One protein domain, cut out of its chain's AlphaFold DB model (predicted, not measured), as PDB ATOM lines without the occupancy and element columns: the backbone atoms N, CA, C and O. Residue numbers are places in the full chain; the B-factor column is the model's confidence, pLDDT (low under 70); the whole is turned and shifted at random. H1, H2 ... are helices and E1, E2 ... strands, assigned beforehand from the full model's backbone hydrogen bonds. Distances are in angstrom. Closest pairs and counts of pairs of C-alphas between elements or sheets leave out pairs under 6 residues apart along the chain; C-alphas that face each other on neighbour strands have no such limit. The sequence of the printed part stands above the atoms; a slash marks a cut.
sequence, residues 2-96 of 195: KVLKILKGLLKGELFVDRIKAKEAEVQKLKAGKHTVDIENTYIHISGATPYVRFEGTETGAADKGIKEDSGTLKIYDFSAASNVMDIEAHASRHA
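Overview. This is residues 2 to 96 of the 195 residues of an uncharacterized protein of archaeon (UniProt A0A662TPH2). With little regular structure, the model is a drawn-out chain: helix H1 at one end, a long winding link, then a small, strongly twisted sheet, with short helix H2 at the other end. The sheet, E1 E2 E3 E4, is a meander, each strand the antiparallel neighbour of the one before. The 95 printed residues are mixed in class, 37 in named elements; only just extended, close to loose, radius of gyration of the C-alphas 18.9 A, spans 64 by 33 by 27 A.

Arrangement. H1, residues 2 to 10, has every O i to N i+4 pair within hydrogen-bond range and is not on the sheet. E1, residues 52 to 56, and E2, residues 64 to 70, form a hairpin, N 53 and O 67 being within hydrogen-bond range at 2.8 A. E2 and E3, residues 73 to 78, form another, with N 68 and O 75 at 2.9 A. E3 and E4, residues 83 to 87, form a third, with N 76 and O 86 at 2.8 A. H2, residues 91 to 95, is only just not on the sheet, with 4 pairs of C-alphas within 10 A; 0 of 1 O i to N i+4 pairs and 2 of 2 O i to N i+3 pairs are within range.

Along the chain. H1, 12.6 A long, begins at C-alpha 2 (154.143, 125.899, 148.024). E2 spans 16.7 A and E3 15.3 A. H2 ends at C-alpha 95 (181.356, 168.307, 178.193).

Size, cuts and confidence. The C-alphas farthest apart, Leu 4 and Ala 96, are 64.2 A apart. The printed part has no cut. The link H1 to E1 is long. Residue 2 and residues 15 to 29 have pLDDT under 70.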
ATOM      1  N   LYS A   2     154.180 124.748 147.091       67.06
ATOM      2  CA  LYS A   2     154.143 125.899 148.024       67.06
ATOM      3  C   LYS A   2     152.984 125.852 149.040       67.06
ATOM      4  O   LYS A   2     153.208 126.016 150.232       67.06
ATOM      5  N   VAL A   3     151.778 125.507 148.581       71.31
ATOM      6  CA  VAL A   3     150.569 125.385 149.426       71.31
ATOM      7  C   VAL A   3     150.704 124.284 150.487       71.31
ATOM      8  O   VAL A   3     150.340 124.499 151.635       71.31
ATOM      9  N   LEU A   4     151.306 123.138 150.147       72.75
ATOM     10  CA  LEU A   4     151.504 122.030 151.092       72.75
ATOM     11  C   LEU A   4     152.523 122.375 152.194       72.75
ATOM     12  O   LEU A   4     152.389 121.896 153.316       72.75
ATOM     13  N   LYS A   5     153.525 123.216 151.890       72.19
ATOM     14  CA  LYS A   5     154.512 123.705 152.868       72.19
ATOM     15  C   LYS A   5     153.879 124.691 153.855       72.19
ATOM     16  O   LYS A   5     154.090 124.548 155.051       72.19
ATOM     17  N   ILE A   6     153.046 125.612 153.360       74.06
ATOM     18  CA  ILE A   6     152.271 126.539 154.199       74.06
ATOM     19  C   ILE A   6     151.312 125.759 155.107       74.06
ATOM     20  O   ILE A   6     151.302 125.990 156.309       74.06
ATOM     21  N   LEU A   7     150.569 124.785 154.562       72.69
ATOM     22  CA  LEU A   7     149.620 123.979 155.340       72.69
ATOM     23  C   LEU A   7     150.315 123.181 156.456       72.69
ATOM     24  O   LEU A   7     149.857 123.183 157.593       72.69
ATOM     25  N   LYS A   8     151.443 122.526 156.141       76.06
ATOM     26  CA  LYS A   8     152.240 121.766 157.120       76.06
ATOM     27  C   LYS A   8     152.897 122.658 158.176       76.06
ATOM     28  O   LYS A   8     153.031 122.207 159.307       76.06
ATOM     29  N   GLY A   9     153.299 123.878 157.816       73.06
ATOM     30  CA  GLY A   9     153.790 124.882 158.762       73.06
ATOM     31  C   GLY A   9     152.691 125.336 159.718       73.06
ATOM     32  O   GLY A   9     152.882 125.286 160.928       73.06
ATOM     33  N   LEU A  10     151.498 125.644 159.194       74.25
ATOM     34  CA  LEU A  10     150.346 126.059 160.004       74.25
ATOM     35  C   LEU A  10     149.972 125.004 161.058       74.25
ATOM     36  O   LEU A  10     149.709 125.339 162.207       74.25
ATOM     37  N   LEU A  11     150.017 123.723 160.677       77.44
ATOM     38  CA  LEU A  11     149.805 122.579 161.577       77.44
ATOM     39  C   LEU A  11     150.868 122.463 162.688       77.44
ATOM     40  O   LEU A  11     150.616 121.811 163.696       77.44
ATOM     41  N   LYS A  12     152.042 123.081 162.510       80.00
ATOM     42  CA  LYS A  12     153.153 123.129 163.475       80.00
ATOM     43  C   LYS A  12     153.274 124.474 164.205       80.00
ATOM     44  O   LYS A  12     154.200 124.645 164.987       80.00
ATOM     45  N   GLY A  13     152.366 125.422 163.952       70.75
ATOM     46  CA  GLY A  13     152.445 126.782 164.499       70.75
ATOM     47  C   GLY A  13     153.438 127.707 163.778       70.75
ATOM     48  O   GLY A  13     153.707 128.802 164.260       70.75
ATOM     49  N   GLU A  14     153.961 127.303 162.620       72.81
ATOM     50  CA  GLU A  14     154.877 128.095 161.796       72.81
ATOM     51  C   GLU A  14     154.101 128.820 160.683       72.81
ATOM     52  O   GLU A  14     153.458 128.192 159.835       72.81
ATOM     53  N   LEU A  15     154.175 130.153 160.647       69.56
ATOM     54  CA  LEU A  15     153.572 130.959 159.585       69.56
ATOM     55  C   LEU A  15     154.645 131.410 158.583       69.56
ATOM     56  O   LEU A  15     155.463 132.275 158.879       69.56
ATOM     57  N   PHE A  16     154.615 130.856 157.371       66.81
ATOM     58  CA  PHE A  16     155.512 131.249 156.281       66.81
ATOM     59  C   PHE A  16     154.823 132.268 155.368       66.81
ATOM     60  O   PHE A  16     153.930 131.897 154.602       66.81
ATOM     61  N   VAL A  17     155.237 133.539 155.424       66.25
ATOM     62  CA  VAL A  17     154.722 134.597 154.535       66.25
ATOM     63  C   VAL A  17     155.871 135.283 153.806       66.25
ATOM     64  O   VAL A  17     156.795 135.778 154.435       66.25
ATOM     65  N   ASP A  18     155.788 135.358 152.476       60.88
ATOM     66  CA  ASP A  18     156.815 136.027 151.659       60.88
ATOM     67  C   ASP A  18     156.724 137.563 151.742       60.88
ATOM     68  O   ASP A  18     157.705 138.272 151.533       60.88
ATOM     69  N   ARG A  19     155.517 138.096 151.979       61.03
ATOM     70  CA  ARG A  19     155.252 139.529 152.143       61.03
ATOM     71  C   ARG A  19     153.881 139.748 152.770       61.03
ATOM     72  O   ARG A  19     152.891 139.240 152.248       61.03
ATOM     73  N   ILE A  20     153.806 140.576 153.804       66.56
ATOM     74  CA  ILE A  20     152.530 141.052 154.340       66.56
ATOM     75  C   ILE A  20     152.313 142.484 153.832       66.56
ATOM     76  O   ILE A  20     153.105 143.374 154.125       66.56
ATOM     77  N   LYS A  21     151.275 142.714 153.021       60.28
ATOM     78  CA  LYS A  21     150.858 144.054 152.565       60.28
ATOM     79  C   LYS A  21     149.469 144.341 153.130       60.28
ATOM     80  O   LYS A  21     148.540 143.615 152.795       60.28
ATOM     81  N   ALA A  22     149.323 145.385 153.938       58.09
ATOM     82  CA  ALA A  22     148.013 145.890 154.348       58.09
ATOM     83  C   ALA A  22     147.681 147.178 153.574       58.09
ATOM     84  O   ALA A  22     148.590 147.922 153.202       58.09
ATOM     85  N   LYS A  23     146.390 147.427 153.305       52.81
ATOM     86  CA  LYS A  23     145.904 148.748 152.859       52.81
ATOM     87  C   LYS A  23     146.159 149.769 153.978       52.81
ATOM     88  O   LYS A  23     146.186 149.392 155.143       52.81
ATOM     89  N   GLU A  24     146.323 151.034 153.601       47.69
ATOM     90  CA  GLU A  24     146.933 152.171 154.330       47.69
ATOM     91  C   GLU A  24     146.491 152.454 155.790       47.69
ATOM     92  O   GLU A  24     147.039 153.357 156.410       47.69
ATOM     93  N   ALA A  25     145.560 151.698 156.380       50.28
ATOM     94  CA  ALA A  25     145.001 151.950 157.713       50.28
ATOM     95  C   ALA A  25     145.117 150.787 158.725       50.28
ATOM     96  O   ALA A  25     144.668 150.940 159.861       50.28
ATOM     97  N   GLU A  26     145.702 149.632 158.382       53.88
ATOM     98  CA  GLU A  26     145.811 148.504 159.327       53.88
ATOM     99  C   GLU A  26     147.207 148.379 159.954       53.88
ATOM    100  O   GLU A  26     148.192 148.031 159.300       53.88
ATOM    101  N   VAL A  27     147.279 148.617 161.267       58.03
ATOM    102  CA  VAL A  27     148.464 148.352 162.092       58.03
ATOM    103  C   VAL A  27     148.694 146.841 162.168       58.03
ATOM    104  O   VAL A  27     147.945 146.125 162.837       58.03
ATOM    105  N   GLN A  28     149.761 146.341 161.544       67.50
ATOM    106  CA  GLN A  28     150.202 144.961 161.746       67.50
ATOM    107  C   GLN A  28     150.961 144.862 163.070       67.50
ATOM    108  O   GLN A  28     152.116 145.268 163.179       67.50
ATOM    109  N   LYS A  29     150.295 144.341 164.104       66.56
ATOM    110  CA  LYS A  29     150.924 144.088 165.406       66.56
ATOM    111  C   LYS A  29     151.542 142.696 165.409       66.56
ATOM    112  O   LYS A  29     150.815 141.705 165.389       66.56
ATOM    113  N   LEU A  30     152.863 142.618 165.521       75.31
ATOM    114  CA  LEU A  30     153.525 141.390 165.947       75.31
ATOM    115  C   LEU A  30     153.420 141.308 167.476       75.31
ATOM    116  O   LEU A  30     154.000 142.126 168.184       75.31
ATOM    117  N   LYS A  31     152.617 140.373 167.992       71.38
ATOM    118  CA  LYS A  31     152.426 140.169 169.435       71.38
ATOM    119  C   LYS A  31     153.114 138.877 169.863       71.38
ATOM    120  O   LYS A  31     152.675 137.810 169.453       71.38
ATOM    121  N   ALA A  32     154.118 138.972 170.730       71.69
ATOM    122  CA  ALA A  32     154.785 137.801 171.313       71.69
ATOM    123  C   ALA A  32     154.501 137.590 172.811       71.69
ATOM    124  O   ALA A  32     154.955 136.612 173.399       71.69
ATOM    125  N   GLY A  33     153.709 138.458 173.453       73.56
ATOM    126  CA  GLY A  33     153.382 138.315 174.875       73.56
ATOM    127  C   GLY A  33     154.638 138.363 175.755       73.56
ATOM    128  O   GLY A  33     155.352 139.356 175.725       73.56
ATOM    129  N   LYS A  34     154.896 137.299 176.530       72.19
ATOM    130  CA  LYS A  34     156.095 137.152 177.387       72.19
ATOM    131  C   LYS A  34     157.303 136.535 176.661       72.19
ATOM    132  O   LYS A  34     158.302 136.234 177.307       72.19
ATOM    133  N   HIS A  35     157.190 136.274 175.362       75.44
ATOM    134  CA  HIS A  35     158.234 135.631 174.569       75.44
ATOM    135  C   HIS A  35     159.071 136.664 173.811       75.44
ATOM    136  O   HIS A  35     158.579 137.733 173.447       75.44
ATOM    137  N   THR A  36     160.331 136.320 173.552       76.56
ATOM    138  CA  THR A  36     161.245 137.099 172.711       76.56
ATOM    139  C   THR A  36     160.771 137.104 171.256       76.56
ATOM    140  O   THR A  36     160.236 136.109 170.767       76.56
ATOM    141  N   VAL A  37     160.976 138.226 170.566       82.19
ATOM    142  CA  VAL A  37     160.850 138.321 169.108       82.19
ATOM    143  C   VAL A  37     162.242 138.486 168.526       82.19
ATOM    144  O   VAL A  37     162.842 139.547 168.689       82.19
ATOM    145  N   ASP A  38     162.715 137.473 167.812       78.31
ATOM    146  CA  ASP A  38     163.964 137.549 167.061       78.31
ATOM    147  C   ASP A  38     163.677 137.945 165.607       78.31
ATOM    148  O   ASP A  38     162.813 137.370 164.940       78.31
ATOM    149  N   ILE A  39     164.387 138.964 165.114       84.19
ATOM    150  CA  ILE A  39     164.304 139.438 163.728       84.19
ATOM    151  C   ILE A  39     165.668 139.232 163.076       84.19
ATOM    152  O   ILE A  39     166.569 140.055 163.206       84.19
ATOM    153  N   GLU A  40     165.809 138.139 162.333       83.44
ATOM    154  CA  GLU A  40     167.030 137.817 161.592       83.44
ATOM    155  C   GLU A  40     167.020 138.506 160.218       83.44
ATOM    156  O   GLU A  40     166.682 137.912 159.197       83.44
ATOM    157  N   ASN A  41     167.344 139.802 160.185       83.00
ATOM    158  CA  ASN A  41     167.478 140.584 158.951       83.00
ATOM    159  C   ASN A  41     168.757 141.432 158.969       83.00
ATOM    160  O   ASN A  41     169.270 141.774 160.028       83.00
ATOM    161  N   THR A  42     169.250 141.824 157.790       91.88
ATOM    162  CA  THR A  42     170.433 142.698 157.669       91.88
ATOM    163  C   THR A  42     170.168 144.124 158.157       91.88
ATOM    164  O   THR A  42     171.079 144.779 158.652       91.88
ATOM    165  N   TYR A  43     168.939 144.623 158.007       86.38
ATOM    166  CA  TYR A  43     168.533 145.935 158.507       86.38
ATOM    167  C   TYR A  43     167.040 145.964 158.842       86.38
ATOM    168  O   TYR A  43     166.247 145.178 158.321       86.38
ATOM    169  N   ILE A  44     166.663 146.928 159.681       88.81
ATOM    170  CA  ILE A  44     165.278 147.317 159.947       88.81
ATOM    171  C   ILE A  44     165.129 148.759 159.455       88.81
ATOM    172  O   ILE A  44     165.890 149.628 159.867       88.81
ATOM    173  N   HIS A  45     164.174 149.022 158.560       89.00
ATOM    174  CA  HIS A  45     163.892 150.373 158.064       89.00
ATOM    175  C   HIS A  45     162.610 150.904 158.700       89.00
ATOM    176  O   HIS A  45     161.526 150.366 158.478       89.00
ATOM    177  N   ILE A  46     162.751 151.968 159.490       90.62
ATOM    178  CA  ILE A  46     161.663 152.666 160.175       90.62
ATOM    179  C   ILE A  46     161.579 154.059 159.553       90.62
ATOM    180  O   ILE A  46     162.560 154.797 159.576       90.62
ATOM    181  N   SER A  47     160.437 154.407 158.965       90.00
ATOM    182  CA  SER A  47     160.244 155.681 158.265       90.00
ATOM    183  C   SER A  47     158.880 156.287 158.586       90.00
ATOM    184  O   SER A  47     157.920 155.577 158.883       90.00
ATOM    185  N   GLY A  48     158.814 157.613 158.559       88.69
ATOM    186  CA  GLY A  48     157.635 158.406 158.886       88.69
ATOM    187  C   GLY A  48     158.018 159.876 159.048       88.69
ATOM    188  O   GLY A  48     159.185 160.222 158.889       88.69
ATOM    189  N   ALA A  49     157.053 160.739 159.373       90.56
ATOM    190  CA  ALA A  49     157.325 162.163 159.603       90.56
ATOM    191  C   ALA A  49     158.199 162.417 160.847       90.56
ATOM    192  O   ALA A  49     158.878 163.433 160.917       90.56
ATOM    193  N   THR A  50     158.160 161.506 161.828       90.62
ATOM    194  CA  THR A  50     158.959 161.565 163.063       90.62
ATOM    195  C   THR A  50     159.158 160.140 163.600       90.62
ATOM    196  O   THR A  50     158.432 159.706 164.501       90.62
ATOM    197  N   PRO A  51     160.038 159.334 162.979       95.19
ATOM    198  CA  PRO A  51     160.207 157.932 163.346       95.19
ATOM    199  C   PRO A  51     160.802 157.784 164.754       95.19
ATOM    200  O   PRO A  51     161.655 158.567 165.178       95.19
ATOM    201  N   TYR A  52     160.367 156.750 165.475       95.62
ATOM    202  CA  TYR A  52     160.903 156.419 166.792       95.62
ATOM    203  C   TYR A  52     160.822 154.921 167.104       95.62
ATOM    204  O   TYR A  52     160.006 154.185 166.549       95.62
ATOM    205  N   VAL A  53     161.643 154.495 168.062       95.44
ATOM    206  CA  VAL A  53     161.523 153.232 168.795       95.44
ATOM    207  C   VAL A  53     161.211 153.586 170.243       95.44
ATOM    208  O   VAL A  53     162.005 154.270 170.883       95.44
ATOM    209  N   ARG A  54     160.054 153.153 170.754       95.12
ATOM    210  CA  ARG A  54     159.578 153.457 172.113       95.12
ATOM    211  C   ARG A  54     159.618 152.203 172.976       95.12
ATOM    212  O   ARG A  54     159.173 151.139 172.554       95.12
ATOM    213  N   PHE A  55     160.131 152.371 174.180       94.12
ATOM    214  CA  PHE A  55     160.183 151.395 175.250       94.12
ATOM    215  C   PHE A  55     159.259 151.896 176.363       94.12
ATOM    216  O   PHE A  55     159.571 152.874 177.041       94.12
ATOM    217  N   GLU A  56     158.109 151.242 176.506       93.06
ATOM    218  CA  GLU A  56     157.063 151.593 177.469       93.06
ATOM    219  C   GLU A  56     156.991 150.502 178.542       93.06
ATOM    220  O   GLU A  56     156.576 149.373 178.261       93.06
ATOM    221  N   GLY A  57     157.432 150.819 179.760       90.25
ATOM    222  CA  GLY A  57     157.169 149.981 180.929       90.25
ATOM    223  C   GLY A  57     155.779 150.270 181.505       90.25
ATOM    224  O   GLY A  57     155.229 151.355 181.326       90.25
ATOM    225  N   THR A  58     155.195 149.296 182.202       87.25
ATOM    226  CA  THR A  58     153.831 149.412 182.780       87.25
ATOM    227  C   THR A  58     153.798 149.195 184.294       87.25
ATOM    228  O   THR A  58     152.760 149.344 184.935       87.25
ATOM    229  N   GLU A  59     154.937 148.841 184.872       90.19
ATOM    230  CA  GLU A  59     155.171 148.684 186.295       90.19
ATOM    231  C   GLU A  59     155.280 150.031 187.036       90.19
ATOM    232  O   GLU A  59     155.490 151.091 186.448       90.19
ATOM    233  N   THR A  60     155.145 150.016 188.363       89.56
ATOM    234  CA  THR A  60     155.318 151.224 189.183       89.56
ATOM    235  C   THR A  60     156.737 151.776 189.042       89.56
ATOM    236  O   THR A  60     157.704 151.069 189.311       89.56
ATOM    237  N   GLY A  61     156.859 153.055 188.672       86.56
ATOM    238  CA  GLY A  61     158.154 153.695 188.410       86.56
ATOM    239  C   GLY A  61     158.750 153.355 187.040       86.56
ATOM    240  O   GLY A  61     159.904 153.701 186.789       86.56
ATOM    241  N   ALA A  62     157.980 152.695 186.168       89.81
ATOM    242  CA  ALA A  62     158.370 152.425 184.797       89.81
ATOM    243  C   ALA A  62     158.766 153.700 184.049       89.81
ATOM    244  O   ALA A  62     158.175 154.769 184.214       89.81
ATOM    245  N   ALA A  63     159.752 153.547 183.174       89.62
ATOM    246  CA  ALA A  63     160.125 154.571 182.222       89.62
ATOM    247  C   ALA A  63     159.312 154.421 180.931       89.62
ATOM    248  O   ALA A  63     159.035 153.310 180.476       89.62
ATOM    249  N   ASP A  64     159.015 155.555 180.309       95.50
ATOM    250  CA  ASP A  64     158.488 155.615 178.956       95.50
ATOM    251  C   ASP A  64     159.423 156.461 178.096       95.50
ATOM    252  O   ASP A  64     159.383 157.696 178.089       95.50
ATOM    253  N   LYS A  65     160.361 155.776 177.448       96.75
ATOM    254  CA  LYS A  65     161.498 156.403 176.774       96.75
ATOM    255  C   LYS A  65     161.694 155.804 175.402       96.75
ATOM    256  O   LYS A  65     161.224 154.713 175.103       96.75
ATOM    257  N   GLY A  66     162.430 156.490 174.546       96.50
ATOM    258  CA  GLY A  66     162.764 155.920 173.255       96.50
ATOM    259  C   GLY A  66     163.836 156.663 172.504       96.50
ATOM    260  O   GLY A  66     164.306 157.716 172.924       96.50
ATOM    261  N   ILE A  67     164.202 156.074 171.378       96.62
ATOM    262  CA  ILE A  67     165.079 156.672 170.386       96.62
ATOM    263  C   ILE A  67     164.167 157.314 169.349       96.62
ATOM    264  O   ILE A  67     163.383 156.612 168.710       96.62
ATOM    265  N   LYS A  68     164.229 158.634 169.208       95.75
ATOM    266  CA  LYS A  68     163.324 159.416 168.365       95.75
ATOM    267  C   LYS A  68     164.128 160.362 167.480       95.75
ATOM    268  O   LYS A  68     165.078 160.984 167.948       95.75
ATOM    269  N   GLU A  69     163.724 160.479 166.220       94.50
ATOM    270  CA  GLU A  69     164.167 161.577 165.363       94.50
ATOM    271  C   GLU A  69     163.471 162.874 165.792       94.50
ATOM    272  O   GLU A  69     162.264 162.905 166.067       94.50
ATOM    273  N   ASP A  70     164.243 163.944 165.922       91.06
ATOM    274  CA  ASP A  70     163.718 165.242 166.312       91.06
ATOM    275  C   ASP A  70     164.502 166.382 165.661       91.06
ATOM    276  O   ASP A  70     165.584 166.753 166.117       91.06
ATOM    277  N   SER A  71     163.900 166.985 164.635       88.81
ATOM    278  CA  SER A  71     164.480 168.103 163.877       88.81
ATOM    279  C   SER A  71     165.797 167.744 163.175       88.81
ATOM    280  O   SER A  71     166.711 168.560 163.098       88.81
ATOM    281  N   GLY A  72     165.885 166.525 162.651       90.44
ATOM    282  CA  GLY A  72     167.007 166.030 161.863       90.44
ATOM    283  C   GLY A  72     168.099 165.314 162.656       90.44
ATOM    284  O   GLY A  72     169.025 164.823 162.019       90.44
ATOM    285  N   THR A  73     167.996 165.217 163.989       92.50
ATOM    286  CA  THR A  73     168.963 164.478 164.823       92.50
ATOM    287  C   THR A  73     168.314 163.342 165.607       92.50
ATOM    288  O   THR A  73     167.106 163.343 165.874       92.50
ATOM    289  N   LEU A  74     169.124 162.354 165.989       94.56
ATOM    290  CA  LEU A  74     168.699 161.248 166.842       94.56
ATOM    291  C   LEU A  74     168.820 161.592 168.333       94.56
ATOM    292  O   LEU A  74     169.894 161.949 168.827       94.56
ATOM    293  N   LYS A  75     167.728 161.408 169.083       94.75
ATOM    294  CA  LYS A  75     167.666 161.741 170.513       94.75
ATOM    295  C   LYS A  75     167.102 160.604 171.351       94.75
ATOM    296  O   LYS A  75     166.254 159.834 170.897       94.75
ATOM    297  N   ILE A  76     167.532 160.549 172.610       95.44
ATOM    298  CA  ILE A  76     166.803 159.845 173.663       95.44
ATOM    299  C   ILE A  76     165.700 160.777 174.161       95.44
ATOM    300  O   ILE A  76     165.980 161.855 174.691       95.44
ATOM    301  N   TYR A  77     164.453 160.355 173.984       96.12
ATOM    302  CA  TYR A  77     163.255 161.118 174.317       96.12
ATOM    303  C   TYR A  77     162.516 160.486 175.495       96.12
ATOM    304  O   TYR A  77     162.397 159.260 175.567       96.12
ATOM    305  N   ASP A  78     162.011 161.318 176.401       95.50
ATOM    306  CA  ASP A  78     161.072 160.925 177.445       95.50
ATOM    307  C   ASP A  78     159.652 161.257 176.985       95.50
ATOM    308  O   ASP A  78     159.283 162.426 176.847       95.50
ATOM    309  N   PHE A  79     158.859 160.220 176.721       94.81
ATOM    310  CA  PHE A  79     157.490 160.367 176.233       94.81
ATOM    311  C   PHE A  79     156.517 160.765 177.343       94.81
ATOM    312  O   PHE A  79     155.539 161.452 177.056       94.81
ATOM    313  N   SER A  80     156.809 160.413 178.599       91.31
ATOM    314  CA  SER A  80     156.004 160.834 179.750       91.31
ATOM    315  C   SER A  80     156.181 162.322 180.046       91.31
ATOM    316  O   SER A  80     155.205 163.027 180.287       91.31
ATOM    317  N   ALA A  81     157.420 162.812 180.002       91.88
ATOM    318  CA  ALA A  81     157.745 164.218 180.239       91.88
ATOM    319  C   ALA A  81     157.661 165.090 178.974       91.88
ATOM    320  O   ALA A  81     157.857 166.300 179.061       91.88
ATOM    321  N   ALA A  82     157.424 164.483 177.807       93.44
ATOM    322  CA  ALA A  82     157.445 165.132 176.499       93.44
ATOM    323  C   ALA A  82     158.695 166.013 176.276       93.44
ATOM    324  O   ALA A  82     158.599 167.170 175.867       93.44
ATOM    325  N   SER A  83     159.879 165.474 176.586       93.50
ATOM    326  CA  SER A  83     161.135 166.230 176.536       93.50
ATOM    327  C   SER A  83     162.336 165.390 176.096       93.50
ATOM    328  O   SER A  83     162.363 164.165 176.212       93.50
ATOM    329  N   ASN A  84     163.354 166.080 175.578       92.94
ATOM    330  CA  ASN A  84     164.626 165.478 175.193       92.94
ATOM    331  C   ASN A  84     165.486 165.211 176.438       92.94
ATOM    332  O   ASN A  84     165.763 166.126 177.209       92.94
ATOM    333  N   VAL A  85     165.951 163.972 176.599       91.50
ATOM    334  CA  VAL A  85     166.865 163.564 177.682       91.50
ATOM    335  C   VAL A  85     168.321 163.702 177.240       91.50
ATOM    336  O   VAL A  85     169.190 164.128 178.003       91.50
ATOM    337  N   MET A  86     168.609 163.324 175.993       90.19
ATOM    338  CA  MET A  86     169.949 163.388 175.424       90.19
ATOM    339  C   MET A  86     169.881 163.522 173.909       90.19
ATOM    340  O   MET A  86     169.232 162.718 173.245       90.19
ATOM    341  N   ASP A  87     170.608 164.496 173.374       90.44
ATOM    342  CA  ASP A  87     170.969 164.528 171.960       90.44
ATOM    343  C   ASP A  87     172.233 163.676 171.757       90.44
ATOM    344  O   ASP A  87     173.253 163.907 172.418       90.44
ATOM    345  N   ILE A  88     172.136 162.641 170.920       89.31
ATOM    346  CA  ILE A  88     173.227 161.683 170.695       89.31
ATOM    347  C   ILE A  88     174.303 162.312 169.807       89.31
ATOM    348  O   ILE A  88     175.493 162.094 170.029       89.31
ATOM    349  N   GLU A  89     173.895 163.131 168.842       87.38
ATOM    350  CA  GLU A  89     174.787 163.756 167.867       87.38
ATOM    351  C   GLU A  89     175.516 164.965 168.464       87.38
ATOM    352  O   GLU A  89     176.678 165.214 168.145       87.38
ATOM    353  N   ALA A  90     174.888 165.668 169.409       84.44
ATOM    354  CA  ALA A  90     175.497 166.785 170.129       84.44
ATOM    355  C   ALA A  90     176.168 166.389 171.462       84.44
ATOM    356  O   ALA A  90     176.544 167.273 172.237       84.44
ATOM    357  N   HIS A  91     176.360 165.096 171.754       84.50
ATOM    358  CA  HIS A  91     176.864 164.644 173.061       84.50
ATOM    359  C   HIS A  91     178.203 165.285 173.458       84.50
ATOM    360  O   HIS A  91     178.362 165.712 174.600       84.50
ATOM    361  N   ALA A  92     179.144 165.421 172.518       74.00
ATOM    362  CA  ALA A  92     180.462 166.001 172.791       74.00
ATOM    363  C   ALA A  92     180.383 167.438 173.343       74.00
ATOM    364  O   ALA A  92     181.184 167.822 174.190       74.00
ATOM    365  N   SER A  93     179.383 168.216 172.914       73.31
ATOM    366  CA  SER A  93     179.199 169.603 173.354       73.31
ATOM    367  C   SER A  93     178.755 169.721 174.819       73.31
ATOM    368  O   SER A  93     178.956 170.765 175.438       73.31
ATOM    369  N   ARG A  94     178.207 168.644 175.406       77.06
ATOM    370  CA  ARG A  94     177.766 168.610 176.810       77.06
ATOM    371  C   ARG A  94     178.930 168.709 177.795       77.06
ATOM    372  O   ARG A  94     178.717 169.213 178.891       77.06
ATOM    373  N   HIS A  95     180.131 168.295 177.380       77.38
ATOM    374  CA  HIS A  95     181.356 168.307 178.193       77.38
ATOM    375  C   HIS A  95     182.131 169.632 178.119       77.38
ATOM    376  O   HIS A  95     183.163 169.783 178.775       77.38
ATOM    377  N   ALA A  96     181.680 170.599 177.312       70.44
ATOM    378  CA  ALA A  96     182.303 171.918 177.254       70.44
ATOM    379  C   ALA A  96     182.099 172.694 178.569       70.44
ATOM    380  O   ALA A  96     181.160 172.444 179.327       70.44
TER     381      ALA A  96